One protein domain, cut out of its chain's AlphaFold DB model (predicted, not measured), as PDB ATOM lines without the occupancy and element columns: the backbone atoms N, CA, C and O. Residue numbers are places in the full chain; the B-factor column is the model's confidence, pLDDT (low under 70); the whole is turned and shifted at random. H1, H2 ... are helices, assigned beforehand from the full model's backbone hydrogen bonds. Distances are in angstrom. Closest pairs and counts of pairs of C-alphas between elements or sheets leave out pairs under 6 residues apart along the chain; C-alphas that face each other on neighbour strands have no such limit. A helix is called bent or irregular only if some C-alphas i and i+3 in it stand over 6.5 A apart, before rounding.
ATOM      1  N   SER A  77     -32.983 -15.179 -26.187       91.44
ATOM      2  CA  SER A  77     -34.016 -14.530 -27.006       91.44
ATOM      3  C   SER A  77     -33.527 -14.289 -28.430       91.44
ATOM      4  O   SER A  77     -34.290 -14.456 -29.376       91.44
ATOM      5  N   PHE A  78     -32.255 -13.919 -28.585       94.94
ATOM      6  CA  PHE A  78     -31.646 -13.750 -29.896       94.94
ATOM      7  C   PHE A  78     -31.550 -15.077 -30.657       94.94
ATOM      8  O   PHE A  78     -31.812 -15.099 -31.855       94.94
ATOM      9  N   CYS A  79     -31.197 -16.175 -29.987       96.94
ATOM     10  CA  CYS A  79     -31.040 -17.480 -30.623       96.94
ATOM     11  C   CYS A  79     -32.360 -18.037 -31.146       96.94
ATOM     12  O   CYS A  79     -32.382 -18.552 -32.262       96.94
ATOM     13  N   TYR A  80     -33.453 -17.914 -30.389       96.06
ATOM     14  CA  TYR A  80     -34.768 -18.348 -30.870       96.06
ATOM     15  C   TYR A  80     -35.180 -17.591 -32.136       96.06
ATOM     16  O   TYR A  80     -35.481 -18.226 -33.149       96.06
ATOM     17  N   ASP A  81     -35.088 -16.258 -32.114       95.25
ATOM     18  CA  ASP A  81     -35.378 -15.418 -33.283       95.25
ATOM     19  C   ASP A  81     -34.457 -15.776 -34.467       95.25
ATOM     20  O   ASP A  81     -34.894 -15.893 -35.613       95.25
ATOM     21  N   LEU A  82     -33.166 -15.991 -34.195       97.06
ATOM     22  CA  LEU A  82     -32.165 -16.354 -35.195       97.06
ATOM     23  C   LEU A  82     -32.478 -17.698 -35.862       97.06
ATOM     24  O   LEU A  82     -32.373 -17.790 -37.083       97.06
ATOM     25  N   ILE A  83     -32.820 -18.729 -35.086       96.69
ATOM     26  CA  ILE A  83     -33.099 -20.085 -35.583       96.69
ATOM     27  C   ILE A  83     -34.388 -20.101 -36.406       96.69
ATOM     28  O   ILE A  83     -34.408 -20.681 -37.493       96.69
ATOM     29  N   GLU A  84     -35.452 -19.465 -35.910       95.62
ATOM     30  CA  GLU A  84     -36.736 -19.421 -36.610       95.62
ATOM     31  C   GLU A  84     -36.581 -18.775 -37.991       95.62
ATOM     32  O   GLU A  84     -36.910 -19.380 -39.018       95.62
ATOM     33  N   ASP A  85     -35.976 -17.588 -38.026       96.50
ATOM     34  CA  ASP A  85     -35.750 -16.848 -39.263       96.50
ATOM     35  C   ASP A  85     -34.718 -17.538 -40.178       96.50
ATOM     36  O   ASP A  85     -34.766 -17.385 -41.404       96.50
ATOM     37  N   LEU A  86     -33.780 -18.313 -39.618       96.88
ATOM     38  CA  LEU A  86     -32.815 -19.088 -40.399       96.88
ATOM     39  C   LEU A  86     -33.513 -20.175 -41.212       96.88
ATOM     40  O   LEU A  86     -33.179 -20.374 -42.380       96.88
ATOM     41  N   PHE A  87     -34.471 -20.888 -40.624       95.81
ATOM     42  CA  PHE A  87     -35.197 -21.928 -41.349       95.81
ATOM     43  C   PHE A  87     -36.072 -21.348 -42.453       95.81
ATOM     44  O   PHE A  87     -36.085 -21.902 -43.554       95.81
ATOM     45  N   ASP A  88     -36.707 -20.199 -42.224       94.62
ATOM     46  CA  ASP A  88     -37.412 -19.489 -43.292       94.62
ATOM     47  C   ASP A  88     -36.471 -19.078 -44.425       94.62
ATOM     48  O   ASP A  88     -36.779 -19.274 -45.605       94.62
ATOM     49  N   LEU A  89     -35.295 -18.546 -44.078       95.56
ATOM     50  CA  LEU A  89     -34.274 -18.182 -45.052       95.56
ATOM     51  C   LEU A  89     -33.861 -19.399 -45.884       95.56
ATOM     52  O   LEU A  89     -33.857 -19.327 -47.112       95.56
ATOM     53  N   ILE A  90     -33.549 -20.522 -45.234       94.94
ATOM     54  CA  ILE A  90     -33.151 -21.761 -45.909       94.94
ATOM     55  C   ILE A  90     -34.242 -22.224 -46.875       94.94
ATOM     56  O   ILE A  90     -33.929 -22.550 -48.018       94.94
ATOM     57  N   VAL A  91     -35.512 -22.222 -46.462       94.12
ATOM     58  CA  VAL A  91     -36.623 -22.647 -47.329       94.12
ATOM     59  C   VAL A  91     -36.852 -21.675 -48.492       94.12
ATOM     60  O   VAL A  91     -37.210 -22.105 -49.595       94.12
ATOM     61  N   SER A  92     -36.619 -20.376 -48.290       92.44
ATOM     62  CA  SER A  92     -36.729 -19.375 -49.357       92.44
ATOM     63  C   SER A  92     -35.631 -19.521 -50.424       92.44
ATOM     64  O   SER A  92     -35.877 -19.296 -51.611       92.44
ATOM     65  N   GLU A  93     -34.451 -20.006 -50.032       91.94
ATOM     66  CA  GLU A  93     -33.277 -20.217 -50.885       91.94
ATOM     67  C   GLU A  93     -33.284 -21.604 -51.553       91.94
ATOM     68  O   GLU A  93     -32.348 -22.397 -51.410       91.94
ATOM     69  N   LYS A  94     -34.344 -21.902 -52.317       83.62
ATOM     70  CA  LYS A  94     -34.664 -23.237 -52.882       83.62
ATOM     71  C   LYS A  94     -33.519 -23.939 -53.625       83.62
ATOM     72  O   LYS A  94     -33.458 -25.164 -53.657       83.62
ATOM     73  N   ASN A  95     -32.604 -23.181 -54.228       85.44
ATOM     74  CA  ASN A  95     -31.490 -23.734 -55.003       85.44
ATOM     75  C   ASN A  95     -30.242 -24.040 -54.157       85.44
ATOM     76  O   ASN A  95     -29.294 -24.642 -54.671       85.44
ATOM     77  N   SER A  96     -30.225 -23.661 -52.878       90.25
ATOM     78  CA  SER A  96     -29.096 -23.894 -51.979       90.25
ATOM     79  C   SER A  96     -28.985 -25.364 -51.553       90.25
ATOM     80  O   SER A  96     -29.971 -26.101 -51.484       90.25
ATOM     81  N   ASN A  97     -27.765 -25.809 -51.239       90.62
ATOM     82  CA  ASN A  97     -27.547 -27.152 -50.691       90.62
ATOM     83  C   ASN A  97     -28.222 -27.324 -49.322       90.62
ATOM     84  O   ASN A  97     -28.764 -28.394 -49.049       90.62
ATOM     85  N   PHE A  98     -28.245 -26.269 -48.499       93.31
ATOM     86  CA  PHE A  98     -28.959 -26.266 -47.223       93.31
ATOM     87  C   PHE A  98     -30.459 -26.499 -47.416       93.31
ATOM     88  O   PHE A  98     -31.009 -27.364 -46.743       93.31
ATOM     89  N   ALA A  99     -31.102 -25.824 -48.379       93.00
ATOM     90  CA  ALA A  99     -32.526 -26.017 -48.666       93.00
ATOM     91  C   ALA A  99     -32.848 -27.468 -49.025       93.00
ATOM     92  O   ALA A  99     -33.767 -28.055 -48.463       93.00
ATOM     93  N   ARG A 100     -32.045 -28.080 -49.905       91.75
ATOM     94  CA  ARG A 100     -32.244 -29.477 -50.324       91.75
ATOM     95  C   ARG A 100     -32.061 -30.464 -49.171       91.75
ATOM     96  O   ARG A 100     -32.846 -31.401 -49.039       91.75
ATOM     97  N   ARG A 101     -31.026 -30.276 -48.340       92.56
ATOM     98  CA  ARG A 101     -30.783 -31.130 -47.163       92.56
ATOM     99  C   ARG A 101     -31.896 -30.976 -46.135       92.56
ATOM    100  O   ARG A 101     -32.432 -31.977 -45.670       92.56
ATOM    101  N   PHE A 102     -32.290 -29.739 -45.850       94.44
ATOM    102  CA  PHE A 102     -33.348 -29.452 -44.894       94.44
ATOM    103  C   PHE A 102     -34.701 -29.984 -45.372       94.44
ATOM    104  O   PHE A 102     -35.395 -30.655 -44.616       94.44
ATOM    105  N   GLU A 103     -35.047 -29.810 -46.649       93.12
ATOM    106  CA  GLU A 103     -36.253 -30.406 -47.227       93.12
ATOM    107  C   GLU A 103     -36.254 -31.935 -47.091       93.12
ATOM    108  O   GLU A 103     -37.256 -32.518 -46.675       93.12
ATOM    109  N   LYS A 104     -35.129 -32.596 -47.384       91.69
ATOM    110  CA  LYS A 104     -35.001 -34.051 -47.230       91.69
ATOM    111  C   LYS A 104     -35.216 -34.490 -45.777       91.69
ATOM    112  O   LYS A 104     -35.933 -35.464 -45.545       91.69
ATOM    113  N   LEU A 105     -34.634 -33.770 -44.817       91.75
ATOM    114  CA  LEU A 105     -34.833 -33.995 -43.384       91.75
ATOM    115  C   LEU A 105     -36.315 -33.862 -43.014       91.75
ATOM    116  O   LEU A 105     -36.896 -34.784 -42.438       91.75
ATOM    117  N   LEU A 106     -36.958 -32.762 -43.417       94.19
ATOM    118  CA  LEU A 106     -38.371 -32.504 -43.136       94.19
ATOM    119  C   LEU A 106     -39.278 -33.587 -43.731       94.19
ATOM    120  O   LEU A 106     -40.195 -34.061 -43.062       94.19
ATOM    121  N   ARG A 107     -39.010 -34.033 -44.963       92.19
ATOM    122  CA  ARG A 107     -39.797 -35.084 -45.629       92.19
ATOM    123  C   ARG A 107     -39.614 -36.465 -45.004       92.19
ATOM    124  O   ARG A 107     -40.547 -37.260 -45.056       92.19
ATOM    125  N   ARG A 108     -38.460 -36.747 -44.393       90.50
ATOM    126  CA  ARG A 108     -38.246 -37.970 -43.603       90.50
ATOM    127  C   ARG A 108     -39.000 -37.915 -42.276       90.50
ATOM    128  O   ARG A 108     -39.723 -38.852 -41.958       90.50
ATOM    129  N   LYS A 109     -38.869 -36.811 -41.532       91.25
ATOM    130  CA  LYS A 109     -39.473 -36.656 -40.197       91.25
ATOM    131  C   LYS A 109     -40.999 -36.539 -40.245       91.25
ATOM    132  O   LYS A 109     -41.688 -37.106 -39.407       91.25
ATOM    133  N   TYR A 110     -41.527 -35.868 -41.266       92.94
ATOM    134  CA  TYR A 110     -42.959 -35.611 -41.444       92.94
ATOM    135  C   TYR A 110     -43.519 -36.307 -42.691       92.94
ATOM    136  O   TYR A 110     -44.318 -35.731 -43.432       92.94
ATOM    137  N   ALA A 111     -43.129 -37.564 -42.930       88.62
ATOM    138  CA  ALA A 111     -43.530 -38.336 -44.114       88.62
ATOM    139  C   ALA A 111     -45.059 -38.443 -44.309       88.62
ATOM    140  O   ALA A 111     -45.544 -38.534 -45.441       88.62
ATOM    141  N   ASN A 112     -45.822 -38.381 -43.212       90.19
ATOM    142  CA  ASN A 112     -47.286 -38.442 -43.222       90.19
ATOM    143  C   ASN A 112     -47.952 -37.115 -43.637       90.19
ATOM    144  O   ASN A 112     -49.115 -37.105 -44.032       90.19
ATOM    145  N   TYR A 113     -47.221 -35.998 -43.627       87.94
ATOM    146  CA  TYR A 113     -47.732 -34.657 -43.931       87.94
ATOM    147  C   TYR A 113     -47.469 -34.263 -45.393       87.94
ATOM    148  O   TYR A 113     -46.929 -33.197 -45.694       87.94
ATOM    149  N   LYS A 114     -47.845 -35.137 -46.338       82.50
ATOM    150  CA  LYS A 114     -47.532 -34.973 -47.773       82.50
ATOM    151  C   LYS A 114     -48.107 -33.696 -48.392       82.50
ATOM    152  O   LYS A 114     -47.495 -33.141 -49.299       82.50
ATOM    153  N   ILE A 115     -49.253 -33.230 -47.896       90.75
ATOM    154  CA  ILE A 115     -49.942 -32.042 -48.419       90.75
ATOM    155  C   ILE A 115     -49.299 -30.728 -47.953       90.75
ATOM    156  O   ILE A 115     -49.533 -29.682 -48.553       90.75
ATOM    157  N   LEU A 116     -48.491 -30.766 -46.886       92.75
ATOM    158  CA  LEU A 116     -47.864 -29.570 -46.342       92.75
ATOM    159  C   LEU A 116     -46.666 -29.136 -47.190       92.75
ATOM    160  O   LEU A 116     -45.868 -29.944 -47.690       92.75
ATOM    161  N   THR A 117     -46.542 -27.817 -47.323       93.62
ATOM    162  CA  THR A 117     -45.398 -27.177 -47.972       93.62
ATOM    163  C   THR A 117     -44.146 -27.313 -47.103       93.62
ATOM    164  O   THR A 117     -44.243 -27.425 -45.881       93.62
ATOM    165  N   THR A 118     -42.960 -27.244 -47.711       93.12
ATOM    166  CA  THR A 118     -41.681 -27.253 -46.977       93.12
ATOM    167  C   THR A 118     -41.602 -26.114 -45.957       93.12
ATOM    168  O   THR A 118     -41.097 -26.315 -44.860       93.12
ATOM    169  N   GLN A 119     -42.190 -24.955 -46.270       94.75
ATOM    170  CA  GLN A 119     -42.292 -23.814 -45.357       94.75
ATOM    171  C   GLN A 119     -43.129 -24.146 -44.114       94.75
ATOM    172  O   GLN A 119     -42.714 -23.885 -42.988       94.75
ATOM    173  N   SER A 120     -44.296 -24.766 -44.307       95.31
ATOM    174  CA  SER A 120     -45.150 -25.203 -43.197       95.31
ATOM    175  C   SER A 120     -44.452 -26.260 -42.338       95.31
ATOM    176  O   SER A 120     -44.494 -26.182 -41.114       95.31
ATOM    177  N   LEU A 121     -43.767 -27.216 -42.974       96.06
ATOM    178  CA  LEU A 121     -43.003 -28.247 -42.271       96.06
ATOM    179  C   LEU A 121     -41.821 -27.665 -41.488       96.06
ATOM    180  O   LEU A 121     -41.571 -28.116 -40.379       96.06
ATOM    181  N   ALA A 122     -41.129 -26.657 -42.021       95.88
ATOM    182  CA  ALA A 122     -40.038 -25.977 -41.326       95.88
ATOM    183  C   ALA A 122     -40.518 -25.272 -40.050       95.88
ATOM    184  O   ALA A 122     -39.858 -25.356 -39.017       95.88
ATOM    185  N   ARG A 123     -41.695 -24.634 -40.095       95.44
ATOM    186  CA  ARG A 123     -42.301 -24.017 -38.908       95.44
ATOM    187  C   ARG A 123     -42.702 -25.059 -37.869       95.44
ATOM    188  O   ARG A 123     -42.335 -24.904 -36.711       95.44
ATOM    189  N   ILE A 124     -43.373 -26.142 -38.272       95.56
ATOM    190  CA  ILE A 124     -43.689 -27.262 -37.363       95.56
ATOM    191  C   ILE A 124     -42.403 -27.812 -36.737       95.56
ATOM    192  O   ILE A 124     -42.312 -27.930 -35.520       95.56
ATOM    193  N   TYR A 125     -41.374 -28.053 -37.553       95.50
ATOM    194  CA  TYR A 125     -40.075 -28.526 -37.087       95.50
ATOM    195  C   TYR A 125     -39.443 -27.609 -36.047       95.50
ATOM    196  O   TYR A 125     -38.959 -28.099 -35.027       95.50
ATOM    197  N   TYR A 126     -39.458 -26.298 -36.287       96.00
ATOM    198  CA  TYR A 126     -38.980 -25.326 -35.316       96.00
ATOM    199  C   TYR A 126     -39.754 -25.440 -34.002       96.00
ATOM    200  O   TYR A 126     -39.139 -25.665 -32.968       96.00
ATOM    201  N   TYR A 127     -41.087 -25.363 -34.020       95.94
ATOM    202  CA  TYR A 127     -41.879 -25.401 -32.785       95.94
ATOM    203  C   TYR A 127     -41.722 -26.711 -32.007       95.94
ATOM    204  O   TYR A 127     -41.606 -26.669 -30.782       95.94
ATOM    205  N   ASP A 128     -41.638 -27.844 -32.706       95.25
ATOM    206  CA  ASP A 128     -41.446 -29.164 -32.101       95.25
ATOM    207  C   ASP A 128     -40.057 -29.330 -31.466       95.25
ATOM    208  O   ASP A 128     -39.895 -30.133 -30.550       95.25
ATOM    209  N   ASN A 129     -39.035 -28.629 -31.974       94.62
ATOM    210  CA  ASN A 129     -37.636 -28.906 -31.626       94.62
ATOM    211  C   ASN A 129     -36.872 -27.690 -31.087       94.62
ATOM    212  O   ASN A 129     -35.704 -27.839 -30.758       94.62
ATOM    213  N   LYS A 130     -37.486 -26.507 -30.957       94.75
ATOM    214  CA  LYS A 130     -36.780 -25.245 -30.657       94.75
ATOM    215  C   LYS A 130     -35.826 -25.331 -29.464       94.75
ATOM    216  O   LYS A 130     -34.750 -24.755 -29.536       94.75
ATOM    217  N   ILE A 131     -36.198 -26.067 -28.412       95.50
ATOM    218  CA  ILE A 131     -35.365 -26.254 -27.214       95.50
ATOM    219  C   ILE A 131     -34.121 -27.073 -27.564       95.50
ATOM    220  O   ILE A 131     -33.013 -26.616 -27.329       95.50
ATOM    221  N   VAL A 132     -34.295 -28.227 -28.212       95.25
ATOM    222  CA  VAL A 132     -33.187 -29.111 -28.615       95.25
ATOM    223  C   VAL A 132     -32.230 -28.398 -29.576       95.25
ATOM    224  O   VAL A 132     -31.018 -28.523 -29.454       95.25
ATOM    225  N   ILE A 133     -32.765 -27.613 -30.517       95.25
ATOM    226  CA  ILE A 133     -31.955 -26.847 -31.479       95.25
ATOM    227  C   ILE A 133     -31.161 -25.753 -30.771       95.25
ATOM    228  O   ILE A 133     -29.997 -25.523 -31.087       95.25
ATOM    229  N   TYR A 134     -31.802 -25.066 -29.827       95.69
ATOM    230  CA  TYR A 134     -31.154 -24.051 -29.014       95.69
ATOM    231  C   TYR A 134     -30.039 -24.654 -28.154       95.69
ATOM    232  O   TYR A 134     -28.932 -24.127 -28.156       95.69
ATOM    233  N   GLU A 135     -30.293 -25.770 -27.472       95.38
ATOM    234  CA  GLU A 135     -29.295 -26.459 -26.649       95.38
ATOM    235  C   GLU A 135     -28.082 -26.905 -27.476       95.38
ATOM    236  O   GLU A 135     -26.948 -26.660 -27.066       95.38
ATOM    237  N   ASP A 136     -28.307 -27.467 -28.667       95.62
ATOM    238  CA  ASP A 136     -27.240 -27.834 -29.606       95.62
ATOM    239  C   ASP A 136     -26.431 -26.608 -30.073       95.62
ATOM    240  O   ASP A 136     -25.196 -26.614 -30.053       95.62
ATOM    241  N   LEU A 137     -27.111 -25.508 -30.422       96.25
ATOM    242  CA  LEU A 137     -26.459 -24.253 -30.802       96.25
ATOM    243  C   LEU A 137     -25.621 -23.670 -29.655       96.25
ATOM    244  O   LEU A 137     -24.529 -23.150 -29.892       96.25
ATOM    245  N   ILE A 138     -26.123 -23.732 -28.424       95.44
ATOM    246  CA  ILE A 138     -25.448 -23.184 -27.249       95.44
ATOM    247  C   ILE A 138     -24.252 -24.036 -26.834       95.44
ATOM    248  O   ILE A 138     -23.191 -23.476 -26.561       95.44
ATOM    249  N   ASP A 139     -24.366 -25.366 -26.843       94.75
ATOM    250  CA  ASP A 139     -23.218 -26.255 -26.621       94.75
ATOM    251  C   ASP A 139     -22.113 -25.992 -27.658       94.75
ATOM    252  O   ASP A 139     -20.935 -25.841 -27.315       94.75
ATOM    253  N   PHE A 140     -22.496 -25.820 -28.928       94.88
ATOM    254  CA  PHE A 140     -21.572 -25.376 -29.965       94.88
ATOM    255  C   PHE A 140     -20.952 -24.003 -29.654       94.88
ATOM    256  O   PHE A 140     -19.737 -23.837 -29.797       94.88
ATOM    257  N   ALA A 141     -21.753 -23.026 -29.223       95.12
ATOM    258  CA  ALA A 141     -21.297 -21.671 -28.931       95.12
ATOM    259  C   ALA A 141     -20.281 -21.624 -27.781       95.12
ATOM    260  O   ALA A 141     -19.273 -20.928 -27.900       95.12
ATOM    261  N   TYR A 142     -20.499 -22.384 -26.703       94.44
ATOM    262  CA  TYR A 142     -19.560 -22.454 -25.579       94.44
ATOM    263  C   TYR A 142     -18.203 -23.023 -26.001       94.44
ATOM    264  O   TYR A 142     -17.171 -22.453 -25.653       94.44
ATOM    265  N   LYS A 143     -18.192 -24.081 -26.822       92.88
ATOM    266  CA  LYS A 143     -16.954 -24.652 -27.389       92.88
ATOM    267  C   LYS A 143     -16.267 -23.684 -28.352       92.88
ATOM    268  O   LYS A 143     -15.044 -23.576 -28.388       92.88
ATOM    269  N   LEU A 144     -17.051 -22.970 -29.157       92.69
ATOM    270  CA  LEU A 144     -16.547 -21.998 -30.125       92.69
ATOM    271  C   LEU A 144     -15.862 -20.799 -29.450       92.69
ATOM    272  O   LEU A 144     -14.874 -20.275 -29.979       92.69
ATOM    273  N   LEU A 145     -16.425 -20.336 -28.336       93.94
ATOM    274  CA  LEU A 145     -16.099 -19.067 -27.689       93.94
ATOM    275  C   LEU A 145     -15.226 -19.224 -26.434       93.94
ATOM    276  O   LEU A 145     -15.186 -18.329 -25.595       93.94
ATOM    277  N   GLU A 146     -14.442 -20.301 -26.348       90.50
ATOM    278  CA  GLU A 146     -13.338 -20.423 -25.376       90.50
ATOM    279  C   GLU A 146     -12.282 -19.310 -25.531       90.50
ATOM    280  O   GLU A 146     -11.471 -19.066 -24.640       90.50
ATOM    281  N   LYS A 147     -12.266 -18.645 -26.692       90.44
ATOM    282  CA  LYS A 147     -11.409 -17.501 -27.006       90.44
ATOM    283  C   LYS A 147     -12.237 -16.389 -27.630       90.44
ATOM    284  O   LYS A 147     -13.187 -16.658 -28.368       90.44
ATOM    285  N   ASP A 148     -11.805 -15.150 -27.413       93.88
ATOM    286  CA  ASP A 148     -12.408 -13.989 -28.058       93.88
ATOM    287  C   ASP A 148     -12.348 -14.103 -29.585       93.88
ATOM    288  O   ASP A 148     -11.285 -14.321 -30.174       93.88
ATOM    289  N   LYS A 149     -13.496 -13.906 -30.239       96.62
ATOM    290  CA  LYS A 149     -13.639 -13.947 -31.698       96.62
ATOM    291  C   LYS A 149     -14.309 -12.687 -32.220       96.62
ATOM    292  O   LYS A 149     -15.133 -12.064 -31.554       96.62
ATOM    293  N   SER A 150     -13.965 -12.303 -33.447       97.19
ATOM    294  CA  SER A 150     -14.712 -11.277 -34.171       97.19
ATOM    295  C   SER A 150     -16.077 -11.806 -34.614       97.19
ATOM    296  O   SER A 150     -16.245 -12.999 -34.871       97.19
ATOM    297  N   SER A 151     -17.048 -10.916 -34.836       97.62
ATOM    298  CA  SER A 151     -18.374 -11.355 -35.299       97.62
ATOM    299  C   SER A 151     -18.339 -12.000 -36.691       97.62
ATOM    300  O   SER A 151     -19.250 -12.736 -37.050       97.62
ATOM    301  N   TYR A 152     -17.301 -11.725 -37.490       97.31
ATOM    302  CA  TYR A 152     -17.087 -12.394 -38.775       97.31
ATOM    303  C   TYR A 152     -16.695 -13.863 -38.593       97.31
ATOM    304  O   TYR A 152     -17.224 -14.728 -39.287       97.31
ATOM    305  N   GLU A 153     -15.783 -14.139 -37.660       97.50
ATOM    306  CA  GLU A 153     -15.373 -15.504 -37.329       97.50
ATOM    307  C   GLU A 153     -16.552 -16.286 -36.760       97.50
ATOM    308  O   GLU A 153     -16.828 -17.380 -37.239       97.50
ATOM    309  N   VAL A 154     -17.318 -15.687 -35.844       97.94
ATOM    310  CA  VAL A 154     -18.540 -16.304 -35.309       97.94
ATOM    311  C   VAL A 154     -19.548 -16.607 -36.419       97.94
ATOM    312  O   VAL A 154     -20.085 -17.706 -36.467       97.94
ATOM    313  N   ALA A 155     -19.757 -15.692 -37.372       97.81
ATOM    314  CA  ALA A 155     -20.664 -15.930 -38.498       97.81
ATOM    315  C   ALA A 155     -20.225 -17.112 -39.383       97.81
ATOM    316  O   ALA A 155     -21.065 -17.867 -39.869       97.81
ATOM    317  N   LYS A 156     -18.914 -17.268 -39.610       97.06
ATOM    318  CA  LYS A 156     -18.354 -18.389 -40.380       97.06
ATOM    319  C   LYS A 156     -18.572 -19.722 -39.662       97.06
ATOM    320  O   LYS A 156     -18.902 -20.715 -40.296       97.06
ATOM    321  N   GLU A 157     -18.394 -19.726 -38.353       96.69
ATOM    322  CA  GLU A 157     -18.519 -20.906 -37.497       96.69
ATOM    323  C   GLU A 157     -19.995 -21.298 -37.319       96.69
ATOM    324  O   GLU A 157     -20.341 -22.472 -37.390       96.69
ATOM    325  N   PHE A 158     -20.891 -20.314 -37.222       97.12
ATOM    326  CA  PHE A 158     -22.339 -20.522 -37.233       97.12
ATOM    327  C   PHE A 158     -22.827 -21.232 -38.505       97.12
ATOM    328  O   PHE A 158     -23.666 -22.127 -38.442       97.12
ATOM    329  N   GLU A 159     -22.278 -20.889 -39.672       95.50
ATOM    330  CA  GLU A 159     -22.573 -21.635 -40.900       95.50
ATOM    331  C   GLU A 159     -22.103 -23.095 -40.814       95.50
ATOM    332  O   GLU A 159     -22.808 -23.991 -41.270       95.50
ATOM    333  N   GLN A 160     -20.929 -23.352 -40.232       93.81
ATOM    334  CA  GLN A 160     -20.416 -24.717 -40.062       93.81
ATOM    335  C   GLN A 160     -21.242 -25.527 -39.062       93.81
ATOM    336  O   GLN A 160     -21.402 -26.736 -39.224       93.81
ATOM    337  N   TRP A 161     -21.770 -24.880 -38.023       95.44
ATOM    338  CA  TRP A 161     -22.766 -25.486 -37.148       95.44
ATOM    339  C   TRP A 161     -24.013 -25.895 -37.934       95.44
ATOM    340  O   TRP A 161     -24.380 -27.063 -37.884       95.44
ATOM    341  N   LEU A 162     -24.582 -24.997 -38.746       95.00
ATOM    342  CA  LEU A 162     -25.741 -25.321 -39.580       95.00
ATOM    343  C   LEU A 162     -25.459 -26.484 -40.547       95.00
ATOM    344  O   LEU A 162     -26.319 -27.338 -40.759       95.00
ATOM    345  N   ASP A 163     -24.265 -26.520 -41.141       92.38
ATOM    346  CA  ASP A 163     -23.851 -27.609 -42.027       92.38
ATOM    347  C   ASP A 163     -23.846 -28.958 -41.310       92.38
ATOM    348  O   ASP A 163     -24.431 -29.905 -41.829       92.38
ATOM    349  N   ARG A 164     -23.286 -29.030 -40.096       91.50
ATOM    350  CA  ARG A 164     -23.296 -30.246 -39.267       91.50
ATOM    351  C   ARG A 164     -24.703 -30.632 -38.825       91.50
ATOM    352  O   ARG A 164     -25.127 -31.757 -39.071       91.50
ATOM    353  N   TYR A 165     -25.453 -29.669 -38.298       91.06
ATOM    354  CA  TYR A 165     -26.821 -29.862 -37.826       91.06
ATOM    355  C   TYR A 165     -27.747 -30.452 -38.909       91.06
ATOM    356  O   TYR A 165     -28.642 -31.244 -38.621       91.06
ATOM    357  N   LEU A 166     -27.518 -30.104 -40.181       89.50
ATOM    358  CA  LEU A 166     -28.275 -30.633 -41.322       89.50
ATOM    359  C   LEU A 166     -27.668 -31.894 -41.970       89.50
ATOM    360  O   LEU A 166     -28.292 -32.442 -42.883       89.50
ATOM    361  N   ILE A 167     -26.465 -32.328 -41.574       80.19
ATOM    362  CA  ILE A 167     -25.810 -33.560 -42.056       80.19
ATOM    363  C   ILE A 167     -26.170 -34.769 -41.190       80.19
ATOM    364  O   ILE A 167     -26.279 -35.864 -41.741       80.19
ATOM    365  N   ASP A 168     -26.395 -34.585 -39.888       59.38
ATOM    366  CA  ASP A 168     -26.606 -35.676 -38.918       59.38
ATOM    367  C   ASP A 168     -27.952 -36.437 -39.069       59.38
ATOM    368  O   ASP A 168     -28.392 -37.129 -38.150       59.38
ATOM    369  N   PHE A 169     -28.602 -36.369 -40.246       52.03
ATOM    370  CA  PHE A 169     -29.911 -36.975 -40.549       52.03
ATOM    371  C   PHE A 169     -30.016 -37.686 -41.913       52.03
ATOM    372  O   PHE A 169     -29.675 -37.141 -42.992       52.03
TER     373      PHE A 169
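What this domain is: This is residues 77 to 169 of the 169 residues of an uncharacterized protein of Streptococcus suis (UniProt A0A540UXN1). A long helix, H3, bends into an L; H1 packs beside its first arm, H2 lies across the end of H1, and H4 packs on the second arm. The printed part has 93 residues with four named helices, H1 to H4 in order, and no named strand: all helix. It is compact, radius of gyration of the C-alphas 13.8 A, and elongated, spanning 46 by 27 by 22 A.

How they stand to each other: Start at H3, residues 118 to 144, assigned as one helix by its hydrogen bonds but bent: C-alphas 128 and 131 are 8.3 A apart. Its arms, H3a to residue 128 and H3b from 131, are about perpendicular, 82 degrees. H1, residues 77 to 92, touches H3a, opposite ways at a shallow tilt of 23 degrees; closest C-alphas Val 91 and Gln 119, 6.1 A. H2, residues 97 to 109, touches H1 with residues 98 to 103 alone; closest C-alphas Ala 99 and Ile 90, 5.1 A. H4, residues 151 to 165, touches H3b; closest C-alphas Trp 161 and Phe 140, 7.3 A. Every O i to N i+4 pair is within hydrogen-bond range in H1, H2, H3a, H3b and H4.

Where its parts are: Find C-alpha 77 at (-34.016, -14.530, -27.006), where H1 begins its 23.0 A; H4, 20.5 A from first to last C-alpha, ends at C-alpha 165 at (-26.821, -29.862, -37.826).

The domain as a whole: The printed part has no cut and no long link; residues 168 to 169 are under pLDDT 70.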